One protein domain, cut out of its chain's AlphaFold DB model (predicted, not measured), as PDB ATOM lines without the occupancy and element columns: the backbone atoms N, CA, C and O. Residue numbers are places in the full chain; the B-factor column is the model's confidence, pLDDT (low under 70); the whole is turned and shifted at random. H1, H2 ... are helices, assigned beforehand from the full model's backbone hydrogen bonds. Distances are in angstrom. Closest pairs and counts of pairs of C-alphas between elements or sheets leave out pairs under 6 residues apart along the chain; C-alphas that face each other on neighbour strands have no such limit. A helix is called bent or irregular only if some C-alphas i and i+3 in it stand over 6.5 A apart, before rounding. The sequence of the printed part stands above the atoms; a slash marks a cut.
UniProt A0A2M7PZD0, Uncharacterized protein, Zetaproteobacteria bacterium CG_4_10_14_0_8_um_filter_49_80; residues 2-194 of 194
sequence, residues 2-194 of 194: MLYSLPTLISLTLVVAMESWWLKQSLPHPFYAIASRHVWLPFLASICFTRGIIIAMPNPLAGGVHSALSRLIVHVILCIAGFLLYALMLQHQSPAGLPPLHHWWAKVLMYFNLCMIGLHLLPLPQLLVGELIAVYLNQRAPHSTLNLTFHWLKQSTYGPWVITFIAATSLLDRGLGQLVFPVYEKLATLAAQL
ATOM      1  N   MET A   2      40.650  20.452 -59.263       64.81
ATOM      2  CA  MET A   2      41.425  21.680 -59.566       64.81
ATOM      3  C   MET A   2      40.939  22.951 -58.860       64.81
ATOM      4  O   MET A   2      41.734  23.836 -58.563       64.81
ATOM      5  N   LEU A   3      39.638  23.038 -58.580       76.88
ATOM      6  CA  LEU A   3      39.071  24.197 -57.915       76.88
ATOM      7  C   LEU A   3      39.743  24.424 -56.539       76.88
ATOM      8  O   LEU A   3      40.213  25.528 -56.277       76.88
ATOM      9  N   TYR A   4      39.898  23.382 -55.707       78.44
ATOM     10  CA  TYR A   4      40.458  23.499 -54.347       78.44
ATOM     11  C   TYR A   4      41.981  23.675 -54.309       78.44
ATOM     12  O   TYR A   4      42.518  24.223 -53.344       78.44
ATOM     13  N   SER A   5      42.696  23.188 -55.326       85.00
ATOM     14  CA  SER A   5      44.156  23.094 -55.274       85.00
ATOM     15  C   SER A   5      44.843  24.450 -55.378       85.00
ATOM     16  O   SER A   5      45.804  24.676 -54.655       85.00
ATOM     17  N   LEU A   6      44.365  25.370 -56.223       90.12
ATOM     18  CA  LEU A   6      45.074  26.636 -56.453       90.12
ATOM     19  C   LEU A   6      45.122  27.536 -55.200       90.12
ATOM     20  O   LEU A   6      46.229  27.898 -54.798       90.12
ATOM     21  N   PRO A   7      44.001  27.853 -54.517       91.06
ATOM     22  CA  PRO A   7      44.053  28.663 -53.296       91.06
ATOM     23  C   PRO A   7      44.870  28.003 -52.181       91.06
ATOM     24  O   PRO A   7      45.574  28.684 -51.436       91.06
ATOM     25  N   THR A   8      44.814  26.671 -52.101       91.12
ATOM     26  CA  THR A   8      45.588  25.884 -51.137       91.12
ATOM     27  C   THR A   8      47.089  25.994 -51.410       91.12
ATOM     28  O   THR A   8      47.862  26.290 -50.502       91.12
ATOM     29  N   LEU A   9      47.508  25.822 -52.667       93.44
ATOM     30  CA  LEU A   9      48.903  25.958 -53.097       93.44
ATOM     31  C   LEU A   9      49.447  27.362 -52.826       93.44
ATOM     32  O   LEU A   9      50.553  27.498 -52.300       93.44
ATOM     33  N   ILE A  10      48.664  28.394 -53.153       93.75
ATOM     34  CA  ILE A  10      49.009  29.792 -52.875       93.75
ATOM     35  C   ILE A  10      49.182  29.994 -51.369       93.75
ATOM     36  O   ILE A  10      50.216  30.503 -50.945       93.75
ATOM     37  N   SER A  11      48.212  29.551 -50.561       95.75
ATOM     38  CA  SER A  11      48.266  29.688 -49.104       95.75
ATOM     39  C   SER A  11      49.513  29.024 -48.517       95.75
ATOM     40  O   SER A  11      50.306  29.692 -47.859       95.75
ATOM     41  N   LEU A  12      49.753  27.747 -48.823       94.75
ATOM     42  CA  LEU A  12      50.890  27.000 -48.281       94.75
ATOM     43  C   LEU A  12      52.237  27.606 -48.700       94.75
ATOM     44  O   LEU A  12      53.147  27.719 -47.879       94.75
ATOM     45  N   THR A  13      52.356  28.035 -49.957       95.44
ATOM     46  CA  THR A  13      53.589  28.643 -50.478       95.44
ATOM     47  C   THR A  13      53.859  29.999 -49.827       95.44
ATOM     48  O   THR A  13      54.977  30.245 -49.378       95.44
ATOM     49  N   LEU A  14      52.842  30.861 -49.718       96.06
ATOM     50  CA  LEU A  14      52.976  32.178 -49.087       96.06
ATOM     51  C   LEU A  14      53.287  32.073 -47.597       96.06
ATOM     52  O   LEU A  14      54.121  32.824 -47.102       96.06
ATOM     53  N   VAL A  15      52.670  31.126 -46.887       96.88
ATOM     54  CA  VAL A  15      52.938  30.880 -45.463       96.88
ATOM     55  C   VAL A  15      54.415  30.573 -45.228       96.88
ATOM     56  O   VAL A  15      55.040  31.190 -44.369       96.88
ATOM     57  N   VAL A  16      54.997  29.683 -46.032       96.12
ATOM     58  CA  VAL A  16      56.408  29.297 -45.905       96.12
ATOM     59  C   VAL A  16      57.359  30.390 -46.412       96.12
ATOM     60  O   VAL A  16      58.418  30.586 -45.824       96.12
ATOM     61  N   ALA A  17      56.991  31.149 -47.448       96.00
ATOM     62  CA  ALA A  17      57.778  32.297 -47.908       96.00
ATOM     63  C   ALA A  17      57.805  33.442 -46.876       96.00
ATOM     64  O   ALA A  17      58.842  34.056 -46.629       96.00
ATOM     65  N   MET A  18      56.677  33.712 -46.219       96.06
ATOM     66  CA  MET A  18      56.617  34.678 -45.122       96.06
ATOM     67  C   MET A  18      57.388  34.176 -43.898       96.06
ATOM     68  O   MET A  18      58.087  34.955 -43.253       96.06
ATOM     69  N   GLU A  19      57.313  32.876 -43.600       95.94
ATOM     70  CA  GLU A  19      58.135  32.251 -42.563       95.94
ATOM     71  C   GLU A  19      59.633  32.402 -42.869       95.94
ATOM     72  O   GLU A  19      60.392  32.791 -41.982       95.94
ATOM     73  N   SER A  20      60.061  32.166 -44.116       96.38
ATOM     74  CA  SER A  20      61.464  32.296 -44.533       96.38
ATOM     75  C   SER A  20      61.975  33.721 -44.350       96.38
ATOM     76  O   SER A  20      63.074  33.933 -43.835       96.38
ATOM     77  N   TRP A  21      61.154  34.703 -44.729       96.25
ATOM     78  CA  TRP A  21      61.455  36.118 -44.550       96.25
ATOM     79  C   TRP A  21      61.572  36.490 -43.067       96.25
ATOM     80  O   TRP A  21      62.556  37.109 -42.664       96.25
ATOM     81  N   TRP A  22      60.620  36.052 -42.238       96.50
ATOM     82  CA  TRP A  22      60.597  36.368 -40.809       96.50
ATOM     83  C   TRP A  22      61.759  35.721 -40.048       96.50
ATOM     84  O   TRP A  22      62.416  36.365 -39.230       96.50
ATOM     85  N   LEU A  23      62.022  34.440 -40.313       95.31
ATOM     86  CA  LEU A  23      63.065  33.667 -39.636       95.31
ATOM     87  C   LEU A  23      64.453  33.866 -40.255       95.31
ATOM     88  O   LEU A  23      65.425  33.327 -39.729       95.31
ATOM     89  N   LYS A  24      64.559  34.629 -41.353       96.44
ATOM     90  CA  LYS A  24      65.794  34.829 -42.128       96.44
ATOM     91  C   LYS A  24      66.451  33.502 -42.537       96.44
ATOM     92  O   LYS A  24      67.675  33.391 -42.572       96.44
ATOM     93  N   GLN A  25      65.635  32.491 -42.828       96.19
ATOM     94  CA  GLN A  25      66.089  31.186 -43.301       96.19
ATOM     95  C   GLN A  25      65.926  31.110 -44.815       96.19
ATOM     96  O   GLN A  25      64.921  31.563 -45.362       96.19
ATOM     97  N   SER A  26      66.912  30.547 -45.509       96.00
ATOM     98  CA  SER A  26      66.814  30.335 -46.950       96.00
ATOM     99  C   SER A  26      65.843  29.196 -47.257       96.00
ATOM    100  O   SER A  26      65.853  28.147 -46.614       96.00
ATOM    101  N   LEU A  27      65.000  29.397 -48.272       96.31
ATOM    102  CA  LEU A  27      64.174  28.328 -48.822       96.31
ATOM    103  C   LEU A  27      65.080  27.339 -49.566       96.31
ATOM    104  O   LEU A  27      65.813  27.774 -50.456       96.31
ATOM    105  N   PRO A  28      65.008  26.024 -49.283       95.81
ATOM    106  CA  PRO A  28      65.788  25.037 -50.029       95.81
ATOM    107  C   PRO A  28      65.473  25.047 -51.530       95.81
ATOM    108  O   PRO A  28      66.361  24.870 -52.357       95.81
ATOM    109  N   HIS A  29      64.201  25.262 -51.884       94.00
ATOM    110  CA  HIS A  29      63.727  25.447 -53.255       94.00
ATOM    111  C   HIS A  29      62.329  26.112 -53.261       94.00
ATOM    112  O   HIS A  29      61.632  26.067 -52.243       94.00
ATOM    113  N   PRO A  30      61.859  26.682 -54.393       89.44
ATOM    114  CA  PRO A  30      60.597  27.442 -54.452       89.44
ATOM    115  C   PRO A  30      59.349  26.641 -54.054       89.44
ATOM    116  O   PRO A  30      58.409  27.178 -53.481       89.44
ATOM    117  N   PHE A  31      59.356  25.335 -54.326       91.94
ATOM    118  CA  PHE A  31      58.241  24.432 -54.022       91.94
ATOM    119  C   PHE A  31      58.353  23.735 -52.657       91.94
ATOM    120  O   PHE A  31      57.656  22.751 -52.421       91.94
ATOM    121  N   TYR A  32      59.242  24.186 -51.764       95.56
ATOM    122  CA  TYR A  32      59.517  23.495 -50.495       95.56
ATOM    123  C   TYR A  32      58.254  23.275 -49.662       95.56
ATOM    124  O   TYR A  32      58.016  22.169 -49.175       95.56
ATOM    125  N   ALA A  33      57.388  24.286 -49.600       92.94
ATOM    126  CA  ALA A  33      56.126  24.236 -48.869       92.94
ATOM    127  C   ALA A  33      55.211  23.072 -49.276       92.94
ATOM    128  O   ALA A  33      54.453  22.569 -48.455       92.94
ATOM    129  N   ILE A  34      55.284  22.648 -50.540       94.50
ATOM    130  CA  ILE A  34      54.360  21.688 -51.152       94.50
ATOM    131  C   ILE A  34      55.055  20.409 -51.623       94.50
ATOM    132  O   ILE A  34      54.393  19.495 -52.089       94.50
ATOM    133  N   ALA A  35      56.379  20.297 -51.534       94.75
ATOM    134  CA  ALA A  35      57.082  19.108 -52.026       94.75
ATOM    135  C   ALA A  35      56.928  17.885 -51.110       94.75
ATOM    136  O   ALA A  35      57.223  16.759 -51.505       94.75
ATOM    137  N   SER A  36      56.461  18.084 -49.877       92.75
ATOM    138  CA  SER A  36      56.360  17.018 -48.891       92.75
ATOM    139  C   SER A  36      55.038  16.257 -48.992       92.75
ATOM    140  O   SER A  36      53.957  16.843 -48.948       92.75
ATOM    141  N   ARG A  37      55.104  14.919 -48.997       92.44
ATOM    142  CA  ARG A  37      53.913  14.049 -48.877       92.44
ATOM    143  C   ARG A  37      53.083  14.319 -47.615       92.44
ATOM    144  O   ARG A  37      51.894  14.030 -47.596       92.44
ATOM    145  N   HIS A  38      53.707  14.883 -46.578       91.12
ATOM    146  CA  HIS A  38      53.063  15.229 -45.308       91.12
ATOM    147  C   HIS A  38      51.947  16.260 -45.517       91.12
ATOM    148  O   HIS A  38      50.928  16.213 -44.836       91.12
ATOM    149  N   VAL A  39      52.128  17.141 -46.500       93.62
ATOM    150  CA  VAL A  39      51.186  18.197 -46.874       93.62
ATOM    151  C   VAL A  39      50.006  17.601 -47.645       93.62
ATOM    152  O   VAL A  39      48.848  17.862 -47.327       93.62
ATOM    153  N   TRP A  40      50.306  16.764 -48.643       94.56
ATOM    154  CA  TRP A  40      49.316  16.274 -49.601       94.56
ATOM    155  C   TRP A  40      48.431  15.154 -49.081       94.56
ATOM    156  O   TRP A  40      47.253  15.137 -49.421       94.56
ATOM    157  N   LEU A  41      48.955  14.211 -48.294       95.50
ATOM    158  CA  LEU A  41      48.165  13.044 -47.886       95.50
ATOM    159  C   LEU A  41      46.907  13.441 -47.084       95.50
ATOM    160  O   LEU A  41      45.816  13.044 -47.501       95.50
ATOM    161  N   PRO A  42      46.988  14.283 -46.030       95.06
ATOM    162  CA  PRO A  42      45.798  14.719 -45.296       95.06
ATOM    163  C   PRO A  42      44.843  15.561 -46.150       95.06
ATOM    164  O   PRO A  42      43.624  15.437 -46.022       95.06
ATOM    165  N   PHE A  43      45.385  16.372 -47.063       95.12
ATOM    166  CA  PHE A  43      44.599  17.199 -47.980       95.12
ATOM    167  C   PHE A  43      43.791  16.354 -48.962       95.12
ATOM    168  O   PHE A  43      42.576  16.514 -49.082       95.12
ATOM    169  N   LEU A  44      44.453  15.406 -49.626       95.38
ATOM    170  CA  LEU A  44      43.807  14.482 -50.549       95.38
ATOM    171  C   LEU A  44      42.789  13.606 -49.822       95.38
ATOM    172  O   LEU A  44      41.697  13.419 -50.345       95.38
ATOM    173  N   ALA A  45      43.090  13.130 -48.610       95.56
ATOM    174  CA  ALA A  45      42.119  12.399 -47.801       95.56
ATOM    175  C   ALA A  45      40.881  13.251 -47.484       95.56
ATOM    176  O   ALA A  45      39.764  12.805 -47.738       95.56
ATOM    177  N   SER A  46      41.059  14.495 -47.031       94.06
ATOM    178  CA  SER A  46      39.936  15.400 -46.741       94.06
ATOM    179  C   SER A  46      39.015  15.562 -47.960       94.06
ATOM    180  O   SER A  46      37.793  15.484 -47.837       94.06
ATOM    181  N   ILE A  47      39.592  15.706 -49.161       93.00
ATOM    182  CA  ILE A  47      38.828  15.854 -50.409       93.00
ATOM    183  C   ILE A  47      38.174  14.538 -50.843       93.00
ATOM    184  O   ILE A  47      36.983  14.525 -51.152       93.00
ATOM    185  N   CYS A  48      38.927  13.436 -50.891       95.38
ATOM    186  CA  CYS A  48      38.432  12.138 -51.360       95.38
ATOM    187  C   CYS A  48      37.297  11.608 -50.485       95.38
ATOM    188  O   CYS A  48      36.355  11.010 -50.996       95.38
ATOM    189  N   PHE A  49      37.364  11.862 -49.178       95.12
ATOM    190  CA  PHE A  49      36.318  11.483 -48.238       95.12
ATOM    191  C   PHE A  49      35.258  12.571 -48.054       95.12
ATOM    192  O   PHE A  49      34.456  12.436 -47.136       95.12
ATOM    193  N   THR A  50      35.244  13.627 -48.879       93.94
ATOM    194  CA  THR A  50      34.247  14.716 -48.854       93.94
ATOM    195  C   THR A  50      34.035  15.336 -47.469       93.94
ATOM    196  O   THR A  50      32.911  15.643 -47.068       93.94
ATOM    197  N   ARG A  51      35.124  15.503 -46.712       95.25
ATOM    198  CA  ARG A  51      35.080  16.141 -45.393       95.25
ATOM    199  C   ARG A  51      34.808  17.633 -45.526       95.25
ATOM    200  O   ARG A  51      35.216  18.260 -46.505       95.25
ATOM    201  N   GLY A  52      34.127  18.191 -44.525       92.62
ATOM    202  CA  GLY A  52      33.883  19.628 -44.458       92.62
ATOM    203  C   GLY A  52      35.184  20.369 -44.180       92.62
ATOM    204  O   GLY A  52      35.575  21.238 -44.947       92.62
ATOM    205  N   ILE A  53      35.891  19.962 -43.128       96.38
ATOM    206  CA  ILE A  53      37.180  20.526 -42.743       96.38
ATOM    207  C   ILE A  53      38.278  20.011 -43.674       96.38
ATOM    208  O   ILE A  53      38.629  18.832 -43.672       96.38
ATOM    209  N   ILE A  54      38.846  20.933 -44.451       94.44
ATOM    210  CA  ILE A  54      39.968  20.667 -45.352       94.44
ATOM    211  C   ILE A  54      41.263  20.992 -44.614       94.44
ATOM    212  O   ILE A  54      41.457  22.129 -44.185       94.44
ATOM    213  N   ILE A  55      42.161  20.013 -44.494       93.88
ATOM    214  CA  ILE A  55      43.442  20.201 -43.805       93.88
ATOM    215  C   ILE A  55      44.626  19.895 -44.713       93.88
ATOM    216  O   ILE A  55      44.571  18.990 -45.538       93.88
ATOM    217  N   ALA A  56      45.729  20.607 -44.514       94.62
ATOM    218  CA  ALA A  56      47.033  20.260 -45.061       94.62
ATOM    219  C   ALA A  56      48.071  20.492 -43.965       94.62
ATOM    220  O   ALA A  56      48.064  21.547 -43.337       94.62
ATOM    221  N   MET A  57      48.951  19.528 -43.694       94.38
ATOM    222  CA  MET A  57      49.999  19.766 -42.696       94.38
ATOM    223  C   MET A  57      51.050  20.723 -43.260       94.38
ATOM    224  O   MET A  57      51.387  20.610 -44.440       94.38
ATOM    225  N   PRO A  58      51.589  21.651 -42.451       92.19
ATOM    226  CA  PRO A  58      52.677  22.507 -42.896       92.19
ATOM    227  C   PRO A  58      53.942  21.678 -43.164       92.19
ATOM    228  O   PRO A  58      54.181  20.661 -42.517       92.19
ATOM    229  N   ASN A  59      54.785  22.148 -44.084       94.94
ATOM    230  CA  ASN A  59      56.177  21.714 -44.201       94.94
ATOM    231  C   ASN A  59      57.079  22.879 -43.758       94.94
ATOM    232  O   ASN A  59      57.513  23.662 -44.606       94.94
ATOM    233  N   PRO A  60      57.242  23.088 -42.440       93.56
ATOM    234  CA  PRO A  60      57.838  24.308 -41.914       93.56
ATOM    235  C   PRO A  60      59.358  24.328 -42.096       93.56
ATOM    236  O   PRO A  60      59.996  23.277 -42.102       93.56
ATOM    237  N   LEU A  61      59.946  25.523 -42.189       94.75
ATOM    238  CA  LEU A  61      61.408  25.678 -42.279       94.75
ATOM    239  C   LEU A  61      62.099  25.421 -40.940       94.75
ATOM    240  O   LEU A  61      63.203  24.880 -40.893       94.75
ATOM    241  N   ALA A  62      61.419  25.771 -39.848       94.19
ATOM    242  CA  ALA A  62      61.882  25.540 -38.493       94.19
ATOM    243  C   ALA A  62      60.784  24.915 -37.623       94.19
ATOM    244  O   ALA A  62      59.591  24.999 -37.903       94.19
ATOM    245  N   GLY A  63      61.193  24.276 -36.529       93.88
ATOM    246  CA  GLY A  63      60.279  23.936 -35.439       93.88
ATOM    247  C   GLY A  63      60.092  25.104 -34.466       93.88
ATOM    248  O   GLY A  63      60.762  26.131 -34.563       93.88
ATOM    249  N   GLY A  64      59.234  24.912 -33.465       95.50
ATOM    250  CA  GLY A  64      59.090  25.829 -32.341       95.50
ATOM    251  C   GLY A  64      57.928  26.812 -32.457       95.50
ATOM    252  O   GLY A  64      57.299  26.991 -33.502       95.50
ATOM    253  N   VAL A  65      57.655  27.472 -31.331       97.12
ATOM    254  CA  VAL A  65      56.483  28.340 -31.138       97.12
ATOM    255  C   VAL A  65      56.521  29.563 -32.051       97.12
ATOM    256  O   VAL A  65      55.502  29.897 -32.642       97.12
ATOM    257  N   HIS A  66      57.680  30.207 -32.224       96.31
ATOM    258  CA  HIS A  66      57.803  31.392 -33.087       96.31
ATOM    259  C   HIS A  66      57.463  31.089 -34.549       96.31
ATOM    260  O   HIS A  66      56.731  31.840 -35.188       96.31
ATOM    261  N   SER A  67      57.961  29.960 -35.047       96.44
ATOM    262  CA  SER A  67      57.683  29.459 -36.389       96.44
ATOM    263  C   SER A  67      56.198  29.084 -36.547       96.44
ATOM    264  O   SER A  67      55.552  29.461 -37.521       96.44
ATOM    265  N   ALA A  68      55.594  28.418 -35.558       97.56
ATOM    266  CA  ALA A  68      54.161  28.123 -35.594       97.56
ATOM    267  C   ALA A  68      53.278  29.381 -35.505       97.56
ATOM    268  O   ALA A  68      52.231  29.444 -36.152       97.56
ATOM    269  N   LEU A  69      53.694  30.384 -34.731       97.69
ATOM    270  CA  LEU A  69      52.986  31.653 -34.586       97.69
ATOM    271  C   LEU A  69      53.027  32.471 -35.878       97.69
ATOM    272  O   LEU A  69      51.997  33.012 -36.275       97.69
ATOM    273  N   SER A  70      54.175  32.538 -36.560       97.06
ATOM    274  CA  SER A  70      54.273  33.253 -37.837       97.06
ATOM    275  C   SER A  70      53.332  32.647 -38.879       97.06
ATOM    276  O   SER A  70      52.591  33.383 -39.527       97.06
ATOM    277  N   ARG A  71      53.256  31.313 -38.972       97.31
ATOM    278  CA  ARG A  71      52.295  30.638 -39.858       97.31
ATOM    279  C   ARG A  71      50.844  30.953 -39.513       97.31
ATOM    280  O   ARG A  71      50.072  31.258 -40.417       97.31
ATOM    281  N   LEU A  72      50.483  30.936 -38.226       98.19
ATOM    282  CA  LEU A  72      49.135  31.311 -37.791       98.19
ATOM    283  C   LEU A  72      48.791  32.736 -38.237       98.19
ATOM    284  O   LEU A  72      47.728  32.954 -38.814       98.19
ATOM    285  N   ILE A  73      49.695  33.694 -38.008       98.19
ATOM    286  CA  ILE A  73      49.503  35.093 -38.408       98.19
ATOM    287  C   ILE A  73      49.282  35.190 -39.921       98.19
ATOM    288  O   ILE A  73      48.354  35.864 -40.365       98.19
ATOM    289  N   VAL A  74      50.082  34.484 -40.722       97.94
ATOM    290  CA  VAL A  74      49.933  34.506 -42.183       97.94
ATOM    291  C   VAL A  74      48.608  33.876 -42.619       97.94
ATOM    292  O   VAL A  74      47.941  34.433 -43.486       97.94
ATOM    293  N   HIS A  75      48.159  32.786 -41.989       98.19
ATOM    294  CA  HIS A  75      46.830  32.228 -42.252       98.19
ATOM    295  C   HIS A  75      45.700  33.208 -41.894       98.19
ATOM    296  O   HIS A  75      44.749  33.330 -42.663       98.19
ATOM    297  N   VAL A  76      45.810  33.956 -40.790       98.50
ATOM    298  CA  VAL A  76      44.853  35.026 -40.441       98.50
ATOM    299  C   VAL A  76      44.816  36.098 -41.531       98.50
ATOM    300  O   VAL A  76      43.738  36.442 -42.015       98.50
ATOM    301  N   ILE A  77      45.981  36.574 -41.979       98.25
ATOM    302  CA  ILE A  77      46.088  37.579 -43.047       98.25
ATOM    303  C   ILE A  77      45.464  37.063 -44.350       98.25
ATOM    304  O   ILE A  77      44.663  37.761 -44.968       98.25
ATOM    305  N   LEU A  78      45.778  35.832 -44.756       97.88
ATOM    306  CA  LEU A  78      45.235  35.223 -45.972       97.88
ATOM    307  C   LEU A  78      43.728  34.952 -45.872       97.88
ATOM    308  O   LEU A  78      43.029  35.049 -46.879       97.88
ATOM    309  N   CYS A  79      43.210  34.648 -44.679       98.19
ATOM    310  CA  CYS A  79      41.774  34.526 -44.440       98.19
ATOM    311  C   CYS A  79      41.063  35.871 -44.651       98.19
ATOM    312  O   CYS A  79      40.053  35.920 -45.351       98.19
ATOM    313  N   ILE A  80      41.611  36.961 -44.100       98.38
ATOM    314  CA  ILE A  80      41.081  38.322 -44.286       98.38
ATOM    315  C   ILE A  80      41.162  38.732 -45.760       98.38
ATOM    316  O   ILE A  80      40.185  39.227 -46.315       98.38
ATOM    317  N   ALA A  81      42.291  38.478 -46.425       97.38
ATOM    318  CA  ALA A  81      42.439  38.754 -47.851       97.38
ATOM    319  C   ALA A  81      41.423  37.962 -48.690       97.38
ATOM    320  O   ALA A  81      40.784  38.527 -49.572       97.38
ATOM    321  N   GLY A  82      41.217  36.676 -48.385       96.69
ATOM    322  CA  GLY A  82      40.193  35.851 -49.026       96.69
ATOM    323  C   GLY A  82      38.778  36.392 -48.816       96.69
ATOM    324  O   GLY A  82      38.000  36.418 -49.763       96.69
ATOM    325  N   PHE A  83      38.463  36.871 -47.610       97.56
ATOM    326  CA  PHE A  83      37.189  37.525 -47.298       97.56
ATOM    327  C   PHE A  83      36.974  38.795 -48.133       97.56
ATOM    328  O   PHE A  83      35.941  38.925 -48.786       97.56
ATOM    329  N   LEU A  84      37.960  39.697 -48.171       97.44
ATOM    330  CA  LEU A  84      37.880  40.943 -48.944       97.44
ATOM    331  C   LEU A  84      37.767  40.674 -50.447       97.44
ATOM    332  O   LEU A  84      36.954  41.295 -51.128       97.44
ATOM    333  N   LEU A  85      38.546  39.717 -50.961       95.56
ATOM    334  CA  LEU A  85      38.432  39.271 -52.347       95.56
ATOM    335  C   LEU A  85      37.047  38.689 -52.615       95.56
ATOM    336  O   LEU A  85      36.466  38.985 -53.649       95.56
ATOM    337  N   TYR A  86      36.494  37.889 -51.701       95.50
ATOM    338  CA  TYR A  86      35.174  37.296 -51.890       95.50
ATOM    339  C   TYR A  86      34.081  38.368 -51.953       95.50
ATOM    340  O   TYR A  86      33.298  38.345 -52.898       95.50
ATOM    341  N   ALA A  87      34.087  39.337 -51.032       95.69
ATOM    342  CA  ALA A  87      33.170  40.479 -51.054       95.69
ATOM    343  C   ALA A  87      33.291  41.280 -52.365       95.69
ATOM    344  O   ALA A  87      32.300  41.496 -53.055       95.69
ATOM    345  N   LEU A  88      34.517  41.618 -52.783       94.44
ATOM    346  CA  LEU A  88      34.757  42.336 -54.037       94.44
ATOM    347  C   LEU A  88      34.260  41.553 -55.261       94.44
ATOM    348  O   LEU A  88      33.676  42.123 -56.181       94.44
ATOM    349  N   MET A  89      34.500  40.241 -55.293       92.56
ATOM    350  CA  MET A  89      34.068  39.401 -56.404       92.56
ATOM    351  C   MET A  89      32.537  39.304 -56.468       92.56
ATOM    352  O   MET A  89      31.997  39.326 -57.564       92.56
ATOM    353  N   LEU A  90      31.823  39.284 -55.334       91.56
ATOM    354  CA  LEU A  90      30.350  39.265 -55.320       91.56
ATOM    355  C   LEU A  90      29.711  40.492 -55.993       91.56
ATOM    356  O   LEU A  90      28.593  40.385 -56.494       91.56
ATOM    357  N   GLN A  91      30.416  41.623 -56.048       90.06
ATOM    358  CA  GLN A  91      29.949  42.844 -56.714       90.06
ATOM    359  C   GLN A  91      30.074  42.784 -58.248       90.06
ATOM    360  O   GLN A  91      29.482  43.603 -58.951       90.06
ATOM    361  N   HIS A  92      30.824  41.818 -58.787       86.00
ATOM    362  CA  HIS A  92      31.048  41.670 -60.220       86.00
ATOM    363  C   HIS A  92      30.188  40.531 -60.778       86.00
ATOM    364  O   HIS A  92      30.176  39.415 -60.260       86.00
ATOM    365  N   GLN A  93      29.462  40.789 -61.869       79.25
ATOM    366  CA  GLN A  93      28.772  39.712 -62.574       79.25
ATOM    367  C   GLN A  93      29.792  38.828 -63.288       79.25
ATOM    368  O   GLN A  93      30.665  39.314 -64.010       79.25
ATOM    369  N   SER A  94      29.660  37.512 -63.123       75.62
ATOM    370  CA  SER A  94      30.453  36.566 -63.900       75.62
ATOM    371  C   SER A  94      30.146  36.733 -65.393       75.62
ATOM    372  O   SER A  94      28.965  36.823 -65.745       75.62
ATOM    373  N   PRO A  95      31.159  36.714 -66.277       77.50
ATOM    374  CA  PRO A  95      30.940  36.725 -67.718       77.50
ATOM    375  C   PRO A  95      29.954  35.627 -68.124       77.50
ATOM    376  O   PRO A  95      30.071  34.485 -67.670       77.50
ATOM    377  N   ALA A  96      28.977  35.974 -68.963       78.06
ATOM    378  CA  ALA A  96      27.929  35.050 -69.379       78.06
ATOM    379  C   ALA A  96      28.532  33.751 -69.948       78.06
ATOM    380  O   ALA A  96      29.376  33.781 -70.841       78.06
ATOM    381  N   GLY A  97      28.097  32.606 -69.416       74.12
ATOM    382  CA  GLY A  97      28.507  31.278 -69.884       74.12
ATOM    383  C   GLY A  97      29.773  30.696 -69.242       74.12
ATOM    384  O   GLY A  97      30.071  29.530 -69.492       74.12
ATOM    385  N   LEU A  98      30.490  31.438 -68.386       71.62
ATOM    386  CA  LEU A  98      31.617  30.896 -67.618       71.62
ATOM    387  C   LEU A  98      31.229  30.652 -66.151       71.62
ATOM    388  O   LEU A  98      30.538  31.477 -65.552       71.62
ATOM    389  N   PRO A  99      31.691  29.549 -65.527       73.00
ATOM    390  CA  PRO A  99      31.507  29.364 -64.095       73.00
ATOM    391  C   PRO A  99      32.219  30.497 -63.330       73.00
ATOM    392  O   PRO A  99      33.312  30.905 -63.737       73.00
ATOM    393  N   PRO A 100      31.664  30.988 -62.206       81.88
ATOM    394  CA  PRO A 100      32.245  32.073 -61.411       81.88
ATOM    395  C   PRO A 100      33.461  31.583 -60.601       81.88
ATOM    396  O   PRO A 100      33.471  31.584 -59.370       81.88
ATOM    397  N   LEU A 101      34.508  31.124 -61.297       84.25
ATOM    398  CA  LEU A 101      35.713  30.525 -60.711       84.25
ATOM    399  C   LEU A 101      36.401  31.468 -59.726       84.25
ATOM    400  O   LEU A 101      36.883  31.029 -58.687       84.25
ATOM    401  N   HIS A 102      36.390  32.764 -60.021       81.62
ATOM    402  CA  HIS A 102      36.963  33.810 -59.181       81.62
ATOM    403  C   HIS A 102      36.217  33.951 -57.841       81.62
ATOM    404  O   HIS A 102      36.868  34.049 -56.801       81.62
ATOM    405  N   HIS A 103      34.879  33.841 -57.822       85.56
ATOM    406  CA  HIS A 103      34.094  33.845 -56.572       85.56
ATOM    407  C   HIS A 103      34.466  32.629 -55.730       85.56
ATOM    408  O   HIS A 103      34.650  32.704 -54.515       85.56
ATOM    409  N   TRP A 104      34.580  31.489 -56.406       89.38
ATOM    410  CA  TRP A 104      34.826  30.215 -55.768       89.38
ATOM    411  C   TRP A 104      36.243  30.142 -55.184       89.38
ATOM    412  O   TRP A 104      36.411  29.712 -54.048       89.38
ATOM    413  N   TRP A 105      37.262  30.621 -55.902       92.75
ATOM    414  CA  TRP A 105      38.639  30.655 -55.406       92.75
ATOM    415  C   TRP A 105      38.824  31.598 -54.224       92.75
ATOM    416  O   TRP A 105      39.491  31.210 -53.269       92.75
ATOM    417  N   ALA A 106      38.213  32.786 -54.237       93.81
ATOM    418  CA  ALA A 106      38.263  33.697 -53.094       93.81
ATOM    419  C   ALA A 106      37.597  33.076 -51.853       93.81
ATOM    420  O   ALA A 106      38.179  33.051 -50.767       93.81
ATOM    421  N   LYS A 107      36.421  32.463 -52.043       94.31
ATOM    422  CA  LYS A 107      35.698  31.734 -50.995       94.31
ATOM    423  C   LYS A 107      36.510  30.566 -50.436       94.31
ATOM    424  O   LYS A 107      36.574  30.396 -49.221       94.31
ATOM    425  N   VAL A 108      37.164  29.783 -51.296       94.81
ATOM    426  CA  VAL A 108      38.020  28.672 -50.861       94.81
ATOM    427  C   VAL A 108      39.303  29.155 -50.204       94.81
ATOM    428  O   VAL A 108      39.717  28.545 -49.227       94.81
ATOM    429  N   LEU A 109      39.902  30.262 -50.654       96.31
ATOM    430  CA  LEU A 109      41.049  30.865 -49.975       96.31
ATOM    431  C   LEU A 109      40.682  31.258 -48.539       96.31
ATOM    432  O   LEU A 109      41.388  30.881 -47.605       96.31
ATOM    433  N   MET A 110      39.562  31.963 -48.362       97.38
ATOM    434  CA  MET A 110      39.033  32.322 -47.045       97.38
ATOM    435  C   MET A 110      38.784  31.070 -46.193       97.38
ATOM    436  O   MET A 110      39.310  30.951 -45.089       97.38
ATOM    437  N   TYR A 111      38.022  30.113 -46.727       97.31
ATOM    438  CA  TYR A 111      37.614  28.912 -46.000       97.31
ATOM    439  C   TYR A 111      38.792  28.018 -45.596       97.31
ATOM    440  O   TYR A 111      38.883  27.589 -44.447       97.31
ATOM    441  N   PHE A 112      39.716  27.760 -46.523       96.94
ATOM    442  CA  PHE A 112      40.894  26.938 -46.270       96.94
ATOM    443  C   PHE A 112      41.767  27.554 -45.177       96.94
ATOM    444  O   PHE A 112      42.133  26.871 -44.225       96.94
ATOM    445  N   ASN A 113      42.055  28.856 -45.260       98.06
ATOM    446  CA  ASN A 113      42.860  29.514 -44.235       98.06
ATOM    447  C   ASN A 113      42.145  29.549 -42.879       98.06
ATOM    448  O   ASN A 113      42.804  29.379 -41.859       98.06
ATOM    449  N   LEU A 114      40.814  29.668 -42.846       98.19
ATOM    450  CA  LEU A 114      40.050  29.525 -41.607       98.19
ATOM    451  C   LEU A 114      40.162  28.114 -41.006       98.19
ATOM    452  O   LEU A 114      40.345  27.978 -39.796       98.19
ATOM    453  N   CYS A 115      40.118  27.067 -41.836       97.44
ATOM    454  CA  CYS A 115      40.372  25.696 -41.387       97.44
ATOM    455  C   CYS A 115      41.783  25.557 -40.805       97.44
ATOM    456  O   CYS A 115      41.947  24.975 -39.736       97.44
ATOM    457  N   MET A 116      42.790  26.139 -41.463       97.81
ATOM    458  CA  MET A 116      44.177  26.124 -40.994       97.81
ATOM    459  C   MET A 116      44.357  26.874 -39.667       97.81
ATOM    460  O   MET A 116      45.025  26.358 -38.773       97.81
ATOM    461  N   ILE A 117      43.708  28.032 -39.485       98.38
ATOM    462  CA  ILE A 117      43.655  28.750 -38.196       98.38
ATOM    463  C   ILE A 117      43.068  27.845 -37.112       98.38
ATOM    464  O   ILE A 117      43.646  27.718 -36.034       98.38
ATOM    465  N   GLY A 118      41.950  27.180 -37.407       97.50
ATOM    466  CA  GLY A 118      41.356  26.209 -36.497       97.50
ATOM    467  C   GLY A 118      42.315  25.060 -36.165       97.50
ATOM    468  O   GLY A 118      42.437  24.664 -35.008       97.50
ATOM    469  N   LEU A 119      43.057  24.566 -37.158       97.06
ATOM    470  CA  LEU A 119      44.028  23.493 -36.980       97.06
ATOM    471  C   LEU A 119      45.140  23.886 -35.999       97.06
ATOM    472  O   LEU A 119      45.556  23.053 -35.199       97.06
ATOM    473  N   HIS A 120      45.573  25.155 -35.986       98.00
ATOM    474  CA  HIS A 120      46.564  25.662 -35.025       98.00
ATOM    475  C   HIS A 120      46.144  25.517 -33.553       98.00
ATOM    476  O   HIS A 120      47.019  25.549 -32.681       98.00
ATOM    477  N   LEU A 121      44.847  25.332 -33.279       97.44
ATOM    478  CA  LEU A 121      44.301  25.081 -31.942       97.44
ATOM    479  C   LEU A 121      44.435  23.615 -31.503       97.44
ATOM    480  O   LEU A 121      44.266  23.309 -30.324       97.44
ATOM    481  N   LEU A 122      44.730  22.698 -32.430       96.31
ATOM    482  CA  LEU A 122      44.890  21.284 -32.116       96.31
ATOM    483  C   LEU A 122      46.278  20.995 -31.520       96.31
ATOM    484  O   LEU A 122      47.274  21.604 -31.925       96.31
ATOM    485  N   PRO A 123      46.385  20.006 -30.612       95.50
ATOM    486  CA  PRO A 123      47.645  19.591 -30.002       95.50
ATOM    487  C   PRO A 123      48.477  18.706 -30.954       95.50
ATOM    488  O   PRO A 123      48.902  17.613 -30.590       95.50
ATOM    489  N   LEU A 124      48.683  19.153 -32.195       94.62
ATOM    490  CA  LEU A 124      49.450  18.442 -33.222       94.62
ATOM    491  C   LEU A 124      50.848  19.055 -33.393       94.62
ATOM    492  O   LEU A 124      51.002  20.273 -33.271       94.62
ATOM    493  N   PRO A 125      51.877  18.247 -33.710       93.38
ATOM    494  CA  PRO A 125      53.227  18.755 -33.936       93.38
ATOM    495  C   PRO A 125      53.242  19.786 -35.065       93.38
ATOM    496  O   PRO A 125      52.455  19.693 -36.004       93.38
ATOM    497  N   GLN A 126      54.158  20.757 -34.975       94.62
ATOM    498  CA  GLN A 126      54.319  21.854 -35.940       94.62
ATOM    499  C   GLN A 126      53.151  22.859 -35.987       94.62
ATOM    500  O   GLN A 126      53.223  23.841 -36.729       94.62
ATOM    501  N   LEU A 127      52.104  22.672 -35.183       96.94
ATOM    502  CA  LEU A 127      51.025  23.640 -34.984       96.94
ATOM    503  C   LEU A 127      51.215  24.397 -33.668       96.94
ATOM    504  O   LEU A 127      52.005  23.992 -32.820       96.94
ATOM    505  N   LEU A 128      50.515  25.524 -33.497       98.06
ATOM    506  CA  LEU A 128      50.814  26.454 -32.401       98.06
ATOM    507  C   LEU A 128      50.599  25.809 -31.027       98.06
ATOM    508  O   LEU A 128      51.521  25.789 -30.215       98.06
ATOM    509  N   VAL A 129      49.410  25.252 -30.782       97.88
ATOM    510  CA  VAL A 129      49.102  24.595 -29.502       97.88
ATOM    511  C   VAL A 129      50.005  23.385 -29.269       97.88
ATOM    512  O   VAL A 129      50.490  23.196 -28.156       97.88
ATOM    513  N   GLY A 130      50.309  22.603 -30.305       96.44
ATOM    514  CA  GLY A 130      51.235  21.481 -30.170       96.44
ATOM    515  C   GLY A 130      52.662  21.898 -29.812       96.44
ATOM    516  O   GLY A 130      53.259  21.290 -28.928       96.44
ATOM    517  N   GLU A 131      53.222  22.943 -30.429       97.25
ATOM    518  CA  GLU A 131      54.563  23.427 -30.067       97.25
ATOM    519  C   GLU A 131      54.583  24.043 -28.653       97.25
ATOM    520  O   GLU A 131      55.563  23.864 -27.932       97.25
ATOM    521  N   LEU A 132      53.497  24.689 -28.207       97.75
ATOM    522  CA  LEU A 132      53.352  25.148 -26.817       97.75
ATOM    523  C   LEU A 132      53.336  23.973 -25.825       97.75
ATOM    524  O   LEU A 132      54.048  24.002 -24.820       97.75
ATOM    525  N   ILE A 133      52.572  22.917 -26.126       96.06
ATOM    526  CA  ILE A 133      52.537  21.686 -25.324       96.06
ATOM    527  C   ILE A 133      53.914  21.022 -25.301       96.06
ATOM    528  O   ILE A 133      54.361  20.596 -24.242       96.06
ATOM    529  N   ALA A 134      54.615  20.973 -26.434       95.12
ATOM    530  CA  ALA A 134      55.955  20.402 -26.513       95.12
ATOM    531  C   ALA A 134      56.950  21.149 -25.613       95.12
ATOM    532  O   ALA A 134      57.718  20.516 -24.892       95.12
ATOM    533  N   VAL A 135      56.924  22.487 -25.612       95.81
ATOM    534  CA  VAL A 135      57.756  23.300 -24.705       95.81
ATOM    535  C   VAL A 135      57.416  22.995 -23.247       95.81
ATOM    536  O   VAL A 135      58.318  22.737 -22.450       95.81
ATOM    537  N   TYR A 136      56.127  22.966 -22.907       96.00
ATOM    538  CA  TYR A 136      55.675  22.679 -21.548       96.00
ATOM    539  C   TYR A 136      56.096  21.278 -21.073       96.00
ATOM    540  O   TYR A 136      56.662  21.132 -19.987       96.00
ATOM    541  N   LEU A 137      55.866  20.244 -21.887       94.44
ATOM    542  CA  LEU A 137      56.207  18.860 -21.557       94.44
ATOM    543  C   LEU A 137      57.718  18.655 -21.437       94.44
ATOM    544  O   LEU A 137      58.157  17.985 -20.505       94.44
ATOM    545  N   ASN A 138      58.514  19.278 -22.309       94.44
ATOM    546  CA  ASN A 138      59.972  19.212 -22.228       94.44
ATOM    547  C   ASN A 138      60.522  19.847 -20.943       94.44
ATOM    548  O   ASN A 138      61.506  19.357 -20.400       94.44
ATOM    549  N   GLN A 139      59.881  20.902 -20.433       95.06
ATOM    550  CA  GLN A 139      60.287  21.545 -19.180       95.06
ATOM    551  C   GLN A 139      59.804  20.789 -17.937       95.06
ATOM    552  O   GLN A 139      60.535  20.679 -16.957       95.06
ATOM    553  N   ARG A 140      58.559  20.293 -17.946       95.44
ATOM    554  CA  ARG A 140      57.903  19.740 -16.751       95.44
ATOM    555  C   ARG A 140      58.115  18.235 -16.588       95.44
ATOM    556  O   ARG A 140      58.189  17.757 -15.459       95.44
ATOM    557  N   ALA A 141      58.138  17.485 -17.688       93.50
ATOM    558  CA  ALA A 141      58.119  16.026 -17.670       93.50
ATOM    559  C   ALA A 141      58.777  15.423 -18.932       93.50
ATOM    560  O   ALA A 141      58.091  14.779 -19.739       93.50
ATOM    561  N   PRO A 142      60.105  15.583 -19.103       90.38
ATOM    562  CA  PRO A 142      60.812  15.179 -20.321       90.38
ATOM    563  C   PRO A 142      60.698  13.677 -20.620       90.38
ATOM    564  O   PRO A 142      60.649  13.289 -21.785       90.38
ATOM    565  N   HIS A 143      60.579  12.841 -19.583       92.69
ATOM    566  CA  HIS A 143      60.424  11.385 -19.699       92.69
ATOM    567  C   HIS A 143      58.965  10.905 -19.644       92.69
ATOM    568  O   HIS A 143      58.719   9.704 -19.560       92.69
ATOM    569  N   SER A 144      57.983  11.814 -19.667       94.56
ATOM    570  CA  SER A 144      56.579  11.400 -19.711       94.56
ATOM    571  C   SER A 144      56.266  10.663 -21.013       94.56
ATOM    572  O   SER A 144      56.748  11.019 -22.091       94.56
ATOM    573  N   THR A 145      55.393   9.661 -20.927       91.88
ATOM    574  CA  THR A 145      54.881   8.924 -22.092       91.88
ATOM    575  C   THR A 145      54.227   9.854 -23.114       91.88
ATOM    576  O   THR A 145      54.357   9.634 -24.316       91.88
ATOM    577  N   LEU A 146      53.586  10.933 -22.652       90.62
ATOM    578  CA  LEU A 146      53.042  11.983 -23.511       90.62
ATOM    579  C   LEU A 146      54.134  12.702 -24.309       90.62
ATOM    580  O   LEU A 146      53.986  12.840 -25.522       90.62
ATOM    581  N   ASN A 147      55.240  13.106 -23.674       90.94
ATOM    582  CA  ASN A 147      56.341  13.763 -24.382       90.94
ATOM    583  C   ASN A 147      56.986  12.827 -25.416       90.94
ATOM    584  O   ASN A 147      57.219  13.221 -26.557       90.94
ATOM    585  N   LEU A 148      57.194  11.559 -25.041       92.00
ATOM    586  CA  LEU A 148      57.714  10.529 -25.945       92.00
ATOM    587  C   LEU A 148      56.783  10.298 -27.141       92.00
ATOM    588  O   LEU A 148      57.252  10.213 -28.273       92.00
ATOM    589  N   THR A 149      55.468  10.253 -26.912       90.81
ATOM    590  CA  THR A 149      54.467  10.082 -27.976       90.81
ATOM    591  C   THR A 149      54.437  11.291 -28.907       90.81
ATOM    592  O   THR A 149      54.351  11.129 -30.122       90.81
ATOM    593  N   PHE A 150      54.557  12.506 -28.367       90.31
ATOM    594  CA  PHE A 150      54.600  13.731 -29.161       90.31
ATOM    595  C   PHE A 150      55.864  13.802 -30.029       90.31
ATOM    596  O   PHE A 150      55.787  14.087 -31.226       90.31
ATOM    597  N   HIS A 151      57.025  13.475 -29.454       90.44
ATOM    598  CA  HIS A 151      58.282  13.365 -30.194       90.44
ATOM    599  C   HIS A 151      58.225  12.276 -31.267       90.44
ATOM    600  O   HIS A 151      58.635  12.523 -32.403       90.44
ATOM    601  N   TRP A 152      57.659  11.112 -30.935       92.75
ATOM    602  CA  TRP A 152      57.430  10.041 -31.896       92.75
ATOM    603  C   TRP A 152      56.540  10.522 -33.038       92.75
ATOM    604  O   TRP A 152      56.925  10.387 -34.190       92.75
ATOM    605  N   LEU A 153      55.405  11.167 -32.759       90.31
ATOM    606  CA  LEU A 153      54.505  11.662 -33.801       90.31
ATOM    607  C   LEU A 153      55.188  12.699 -34.710       90.31
ATOM    608  O   LEU A 153      54.942  12.710 -35.914       90.31
ATOM    609  N   LYS A 154      56.067  13.538 -34.146       88.88
ATOM    610  CA  LYS A 154      56.822  14.568 -34.874       88.88
ATOM    611  C   LYS A 154      57.922  13.997 -35.775       88.88
ATOM    612  O   LYS A 154      58.166  14.558 -36.839       88.88
ATOM    613  N   GLN A 155      58.610  12.936 -35.349       89.81
ATOM    614  CA  GLN A 155      59.773  12.371 -36.057       89.81
ATOM    615  C   GLN A 155      59.450  11.105 -36.863       89.81
ATOM    616  O   GLN A 155      60.213  10.718 -37.744       89.81
ATOM    617  N   SER A 156      58.338  10.440 -36.559       89.06
ATOM    618  CA  SER A 156      57.976   9.160 -37.154       89.06
ATOM    619  C   SER A 156      57.536   9.318 -38.602       89.06
ATOM    620  O   SER A 156      56.654  10.112 -38.932       89.06
ATOM    621  N   THR A 157      58.048   8.430 -39.450       89.12
ATOM    622  CA  THR A 157      57.568   8.194 -40.817       89.12
ATOM    623  C   THR A 157      56.058   7.916 -40.875       89.12
ATOM    624  O   THR A 157      55.430   8.148 -41.910       89.12
ATOM    625  N   TYR A 158      55.465   7.435 -39.774       91.38
ATOM    626  CA  TYR A 158      54.040   7.113 -39.664       91.38
ATOM    627  C   TYR A 158      53.154   8.297 -39.254       91.38
ATOM    628  O   TYR A 158      51.941   8.225 -39.445       91.38
ATOM    629  N   GLY A 159      53.722   9.394 -38.739       90.25
ATOM    630  CA  GLY A 159      52.952  10.562 -38.296       90.25
ATOM    631  C   GLY A 159      51.975  11.102 -39.353       90.25
ATOM    632  O   GLY A 159      50.790  11.266 -39.050       90.25
ATOM    633  N   PRO A 160      52.396  11.278 -40.620       92.00
ATOM    634  CA  PRO A 160      51.505  11.709 -41.699       92.00
ATOM    635  C   PRO A 160      50.335  10.774 -41.934       92.00
ATOM    636  O   PRO A 160      49.237  11.241 -42.220       92.00
ATOM    637  N   TRP A 161      50.551   9.465 -41.811       94.94
ATOM    638  CA  TRP A 161      49.503   8.473 -42.011       94.94
ATOM    639  C   TRP A 161      48.446   8.575 -40.922       94.94
ATOM    640  O   TRP A 161      47.264   8.610 -41.243       94.94
ATOM    641  N   VAL A 162      48.852   8.724 -39.658       94.44
ATOM    642  CA  VAL A 162      47.919   8.938 -38.539       94.44
ATOM    643  C   VAL A 162      47.067  10.185 -38.778       94.44
ATOM    644  O   VAL A 162      45.843  10.123 -38.689       94.44
ATOM    645  N   ILE A 163      47.694  11.301 -39.157       94.19
ATOM    646  CA  ILE A 163      46.975  12.548 -39.455       94.19
ATOM    647  C   ILE A 163      46.058  12.371 -40.670       94.19
ATOM    648  O   ILE A 163      44.932  12.854 -40.657       94.19
ATOM    649  N   THR A 164      46.497  11.636 -41.692       96.00
ATOM    650  CA  THR A 164      45.694  11.322 -42.883       96.00
ATOM    651  C   THR A 164      44.466  10.484 -42.530       96.00
ATOM    652  O   THR A 164      43.378  10.772 -43.021       96.00
ATOM    653  N   PHE A 165      44.596   9.493 -41.643       96.75
ATOM    654  CA  PHE A 165      43.456   8.722 -41.145       96.75
ATOM    655  C   PHE A 165      42.474   9.608 -40.384       96.75
ATOM    656  O   PHE A 165      41.275   9.539 -40.641       96.75
ATOM    657  N   ILE A 166      42.966  10.490 -39.509       95.62
ATOM    658  CA  ILE A 166      42.119  11.462 -38.806       95.62
ATOM    659  C   ILE A 166      41.398  12.365 -39.817       95.62
ATOM    660  O   ILE A 166      40.183  12.533 -39.710       95.62
ATOM    661  N   ALA A 167      42.117  12.869 -40.823       94.94
ATOM    662  CA  ALA A 167      41.588  13.694 -41.908       94.94
ATOM    663  C   ALA A 167      40.552  12.972 -42.775       94.94
ATOM    664  O   ALA A 167      39.694  13.618 -43.352       94.94
ATOM    665  N   ALA A 168      40.614  11.645 -42.881       96.12
ATOM    666  CA  ALA A 168      39.612  10.851 -43.586       96.12
ATOM    667  C   ALA A 168      38.322  10.656 -42.763       96.12
ATOM    668  O   ALA A 168      37.277  10.310 -43.316       96.12
ATOM    669  N   THR A 169      38.372  10.860 -41.442       96.44
ATOM    670  CA  THR A 169      37.228  10.650 -40.542       96.44
ATOM    671  C   THR A 169      36.394  11.918 -40.335       96.44
ATOM    672  O   THR A 169      36.861  13.038 -40.516       96.44
ATOM    673  N   SER A 170      35.156  11.762 -39.853       96.12
ATOM    674  CA  SER A 170      34.297  12.894 -39.447       96.12
ATOM    675  C   SER A 170      34.706  13.554 -38.121       96.12
ATOM    676  O   SER A 170      34.019  14.460 -37.651       96.12
ATOM    677  N   LEU A 171      35.798  13.109 -37.489       96.44
ATOM    678  CA  LEU A 171      36.213  13.603 -36.177       96.44
ATOM    679  C   LEU A 171      36.533  15.102 -36.212       96.44
ATOM    680  O   LEU A 171      36.103  15.838 -35.328       96.44
ATOM    681  N   LEU A 172      37.236  15.562 -37.252       95.69
ATOM    682  CA  LEU A 172      37.571  16.979 -37.414       95.69
ATOM    683  C   LEU A 172      36.335  17.828 -37.716       95.69
ATOM    684  O   LEU A 172      36.202  18.911 -37.156       95.69
ATOM    685  N   ASP A 173      35.400  17.315 -38.518       96.00
ATOM    686  CA  ASP A 173      34.129  17.996 -38.793       96.00
ATOM    687  C   ASP A 173      33.304  18.177 -37.510       96.00
ATOM    688  O   ASP A 173      32.726  19.237 -37.279       96.00
ATOM    689  N   ARG A 174      33.265  17.156 -36.641       96.56
ATOM    690  CA  ARG A 174      32.521  17.208 -35.373       96.56
ATOM    691  C   ARG A 174      33.214  18.041 -34.303       96.56
ATOM    692  O   ARG A 174      32.527  18.705 -33.541       96.56
ATOM    693  N   GLY A 175      34.540  17.984 -34.215       96.12
ATOM    694  CA  GLY A 175      35.306  18.747 -33.232       96.12
ATOM    695  C   GLY A 175      35.562  20.172 -33.707       96.12
ATOM    696  O   GLY A 175      34.977  21.129 -33.211       96.12
ATOM    697  N   LEU A 176      36.435  20.312 -34.703       96.12
ATOM    698  CA  LEU A 176      36.867  21.614 -35.199       96.12
ATOM    699  C   LEU A 176      35.780  22.322 -36.022       96.12
ATOM    700  O   LEU A 176      35.670  23.547 -35.970       96.12
ATOM    701  N   GLY A 177      34.945  21.573 -36.747       96.62
ATOM    702  CA  GLY A 177      33.871  22.146 -37.561       96.62
ATOM    703  C   GLY A 177      32.815  22.904 -36.761       96.62
ATOM    704  O   GLY A 177      32.315  23.916 -37.246       96.62
ATOM    705  N   GLN A 178      32.559  22.530 -35.503       97.00
ATOM    706  CA  GLN A 178      31.680  23.303 -34.614       97.00
ATOM    707  C   GLN A 178      32.190  24.729 -34.356       97.00
ATOM    708  O   GLN A 178      31.394  25.622 -34.079       97.00
ATOM    709  N   LEU A 179      33.501  24.956 -34.475       97.31
ATOM    710  CA  LEU A 179      34.112  26.280 -34.357       97.31
ATOM    711  C   LEU A 179      34.216  26.971 -35.721       97.31
ATOM    712  O   LEU A 179      33.892  28.148 -35.852       97.31
ATOM    713  N   VAL A 180      34.662  26.240 -36.744       97.56
ATOM    714  CA  VAL A 180      34.968  26.803 -38.066       97.56
ATOM    715  C   VAL A 180      33.707  27.137 -38.865       97.56
ATOM    716  O   VAL A 180      33.646  28.215 -39.456       97.56
ATOM    717  N   PHE A 181      32.695  26.261 -38.896       97.81
ATOM    718  CA  PHE A 181      31.523  26.463 -39.757       97.81
ATOM    719  C   PHE A 181      30.702  27.707 -39.385       97.81
ATOM    720  O   PHE A 181      30.399  28.475 -40.298       97.81
ATOM    721  N   PRO A 182      30.407  27.998 -38.101       98.31
ATOM    722  CA  PRO A 182      29.658  29.207 -37.749       98.31
ATOM    723  C   PRO A 182      30.431  30.498 -38.043       98.31
ATOM    724  O   PRO A 182      29.842  31.507 -38.425       98.31
ATOM    725  N   VAL A 183      31.758  30.490 -37.870       98.19
ATOM    726  CA  VAL A 183      32.603  31.648 -38.206       98.19
ATOM    727  C   VAL A 183      32.611  31.866 -39.714       98.19
ATOM    728  O   VAL A 183      32.427  32.988 -40.175       98.19
ATOM    729  N   TYR A 184      32.772  30.791 -40.482       97.94
ATOM    730  CA  TYR A 184      32.717  30.847 -41.933       97.94
ATOM    731  C   TYR A 184      31.374  31.368 -42.450       97.94
ATOM    732  O   TYR A 184      31.363  32.227 -43.325       97.94
ATOM    733  N   GLU A 185      30.260  30.876 -41.904       97.88
ATOM    734  CA  GLU A 185      28.919  31.339 -42.258       97.88
ATOM    735  C   GLU A 185      28.791  32.845 -42.025       97.88
ATOM    736  O   GLU A 185      28.453  33.575 -42.952       97.88
ATOM    737  N   LYS A 186      29.176  33.333 -40.838       98.31
ATOM    738  CA  LYS A 186      29.167  34.770 -40.523       98.31
ATOM    739  C   LYS A 186      30.018  35.590 -41.490       98.31
ATOM    740  O   LYS A 186      29.569  36.639 -41.940       98.31
ATOM    741  N   LEU A 187      31.223  35.124 -41.821       98.00
ATOM    742  CA  LEU A 187      32.093  35.797 -42.790       98.00
ATOM    743  C   LEU A 187      31.471  35.810 -44.191       98.00
ATOM    744  O   LEU A 187      31.508  36.832 -44.866       98.00
ATOM    745  N   ALA A 188      30.868  34.705 -44.628       96.38
ATOM    746  CA  ALA A 188      30.212  34.630 -45.927       96.38
ATOM    747  C   ALA A 188      28.975  35.543 -45.999       96.38
ATOM    748  O   ALA A 188      28.790  36.230 -47.000       96.38
ATOM    749  N   THR A 189      28.163  35.590 -44.939       97.56
ATOM    750  CA  THR A 189      27.013  36.498 -44.833       97.56
ATOM    751  C   THR A 189      27.459  37.954 -44.831       97.56
ATOM    752  O   THR A 189      26.886  38.754 -45.562       97.56
ATOM    753  N   LEU A 190      28.497  38.295 -44.063       97.94
ATOM    754  CA  LEU A 190      29.036  39.652 -44.021       97.94
ATOM    755  C   LEU A 190      29.579  40.079 -45.390       97.94
ATOM    756  O   LEU A 190      29.312  41.191 -45.826       97.94
ATOM    757  N   ALA A 191      30.290  39.195 -46.095       96.19
ATOM    758  CA  ALA A 191      30.802  39.485 -47.433       96.19
ATOM    759  C   ALA A 191      29.680  39.778 -48.440       96.19
ATOM    760  O   ALA A 191      29.868  40.597 -49.328       96.19
ATOM    761  N   ALA A 192      28.519  39.132 -48.300       94.75
ATOM    762  CA  ALA A 192      27.355  39.379 -49.150       94.75
ATOM    763  C   ALA A 192      26.601  40.681 -48.816       94.75
ATOM    764  O   ALA A 192      25.717  41.076 -49.571       94.75
ATOM    765  N   GLN A 193      26.913  41.315 -47.683       96.06
ATOM    766  CA  GLN A 193      26.315  42.577 -47.238       96.06
ATOM    767  C   GLN A 193      27.189  43.805 -47.554       96.06
ATOM    768  O   GLN A 193      26.722  44.924 -47.342       96.06
ATOM    769  N   LEU A 194      28.430  43.601 -48.015       93.25
ATOM    770  CA  LEU A 194      29.397  44.648 -48.377       93.25
ATOM    771  C   LEU A 194      29.338  44.994 -49.869       93.25
ATOM    772  O   LEU A 194      29.404  46.201 -50.176       93.25
TER     773      LEU A 194
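This is residues 2 to 194 of the 194 residues of an uncharacterized protein of Zetaproteobacteria bacterium CG_4_10_14_0_8_um_filter_49_80 (UniProt A0A2M7PZD0). A long helical hairpin, H4 and H5, makes the core of an elongated body, with H10 packed on it to form a three-helix bundle and H1 crossing the hairpin elsewhere. H6 prolongs the hairpin beyond the start of H4, H7 folds back from it, and H8 lies side by side with H3, away from H4 and H5. The 193 printed residues have ten named helices, H1 to H10 in chain order, and no named strand; the class is all helix. The whole is compact, with a radius of gyration of the C-alphas of 17.4 A, and spans 63 by 37 by 27 A.

H1, residues 2 to 23, begins with C-alpha 2 at (41.425, 21.680, -59.566) and is 31.8 A long. H2 is residues 32 to 35, and H3 is residues 37 to 48. H1 and H3 are only just irregular: C-alphas 3 and 6, and C-alphas 39 and 42, are 6.6 A apart. H4, residues 65 to 90, is 37.2 A long, beginning with C-alpha 65 at (56.483, 28.340, -31.138). H5, residues 101 to 119, is 26.1 A long. H6 is residues 128 to 140, H7 145 to 155, H8 159 to 168 and H9 171 to 175. H10, residues 177 to 191, is 20.2 A long and ends with C-alpha 191 at (30.802, 39.485, -47.433).

H4 is the hub, touching H1, H5, H6 and H10. H4 and H5 form a hairpin at a shallow tilt of 28 degrees, opposite ways; their closest C-alphas, of Gly 82 and Met 110, are 4.2 A apart. H4, H5 and H10 are an up and down bundle, each running against the one before it. H1 touches H4 at a steep tilt of 43 degrees, closest at the C-alphas of Val 15 and Arg 71, 5.6 A. H3 and H8 touch at a shallow tilt of 13 degrees, the same way, closest at the C-alphas of Pro 42 and Thr 164, 4.2 A. H6 touches H7 with residues 134 to 138 alone, closest at the C-alphas of Leu 137 and Asn 147, 5.8 A. H2 touches H1; H9 and H10 meet only through their link. Every O i to N i+4 pair is within hydrogen-bond range in H4 to H9, but 15 of 18 are in H1, 6 of 8 in H3 and 9 of 11 in H10; H2 is too short for such a pair.

The C-alphas of Ala 96 and His 143, the two farthest apart, are 63.9 A apart. The printed part has no cut. The link from H3 to H4, residues 49 to 64, is long. The mean pLDDT of the printed part is 93.7, and residue 2 alone is under 70.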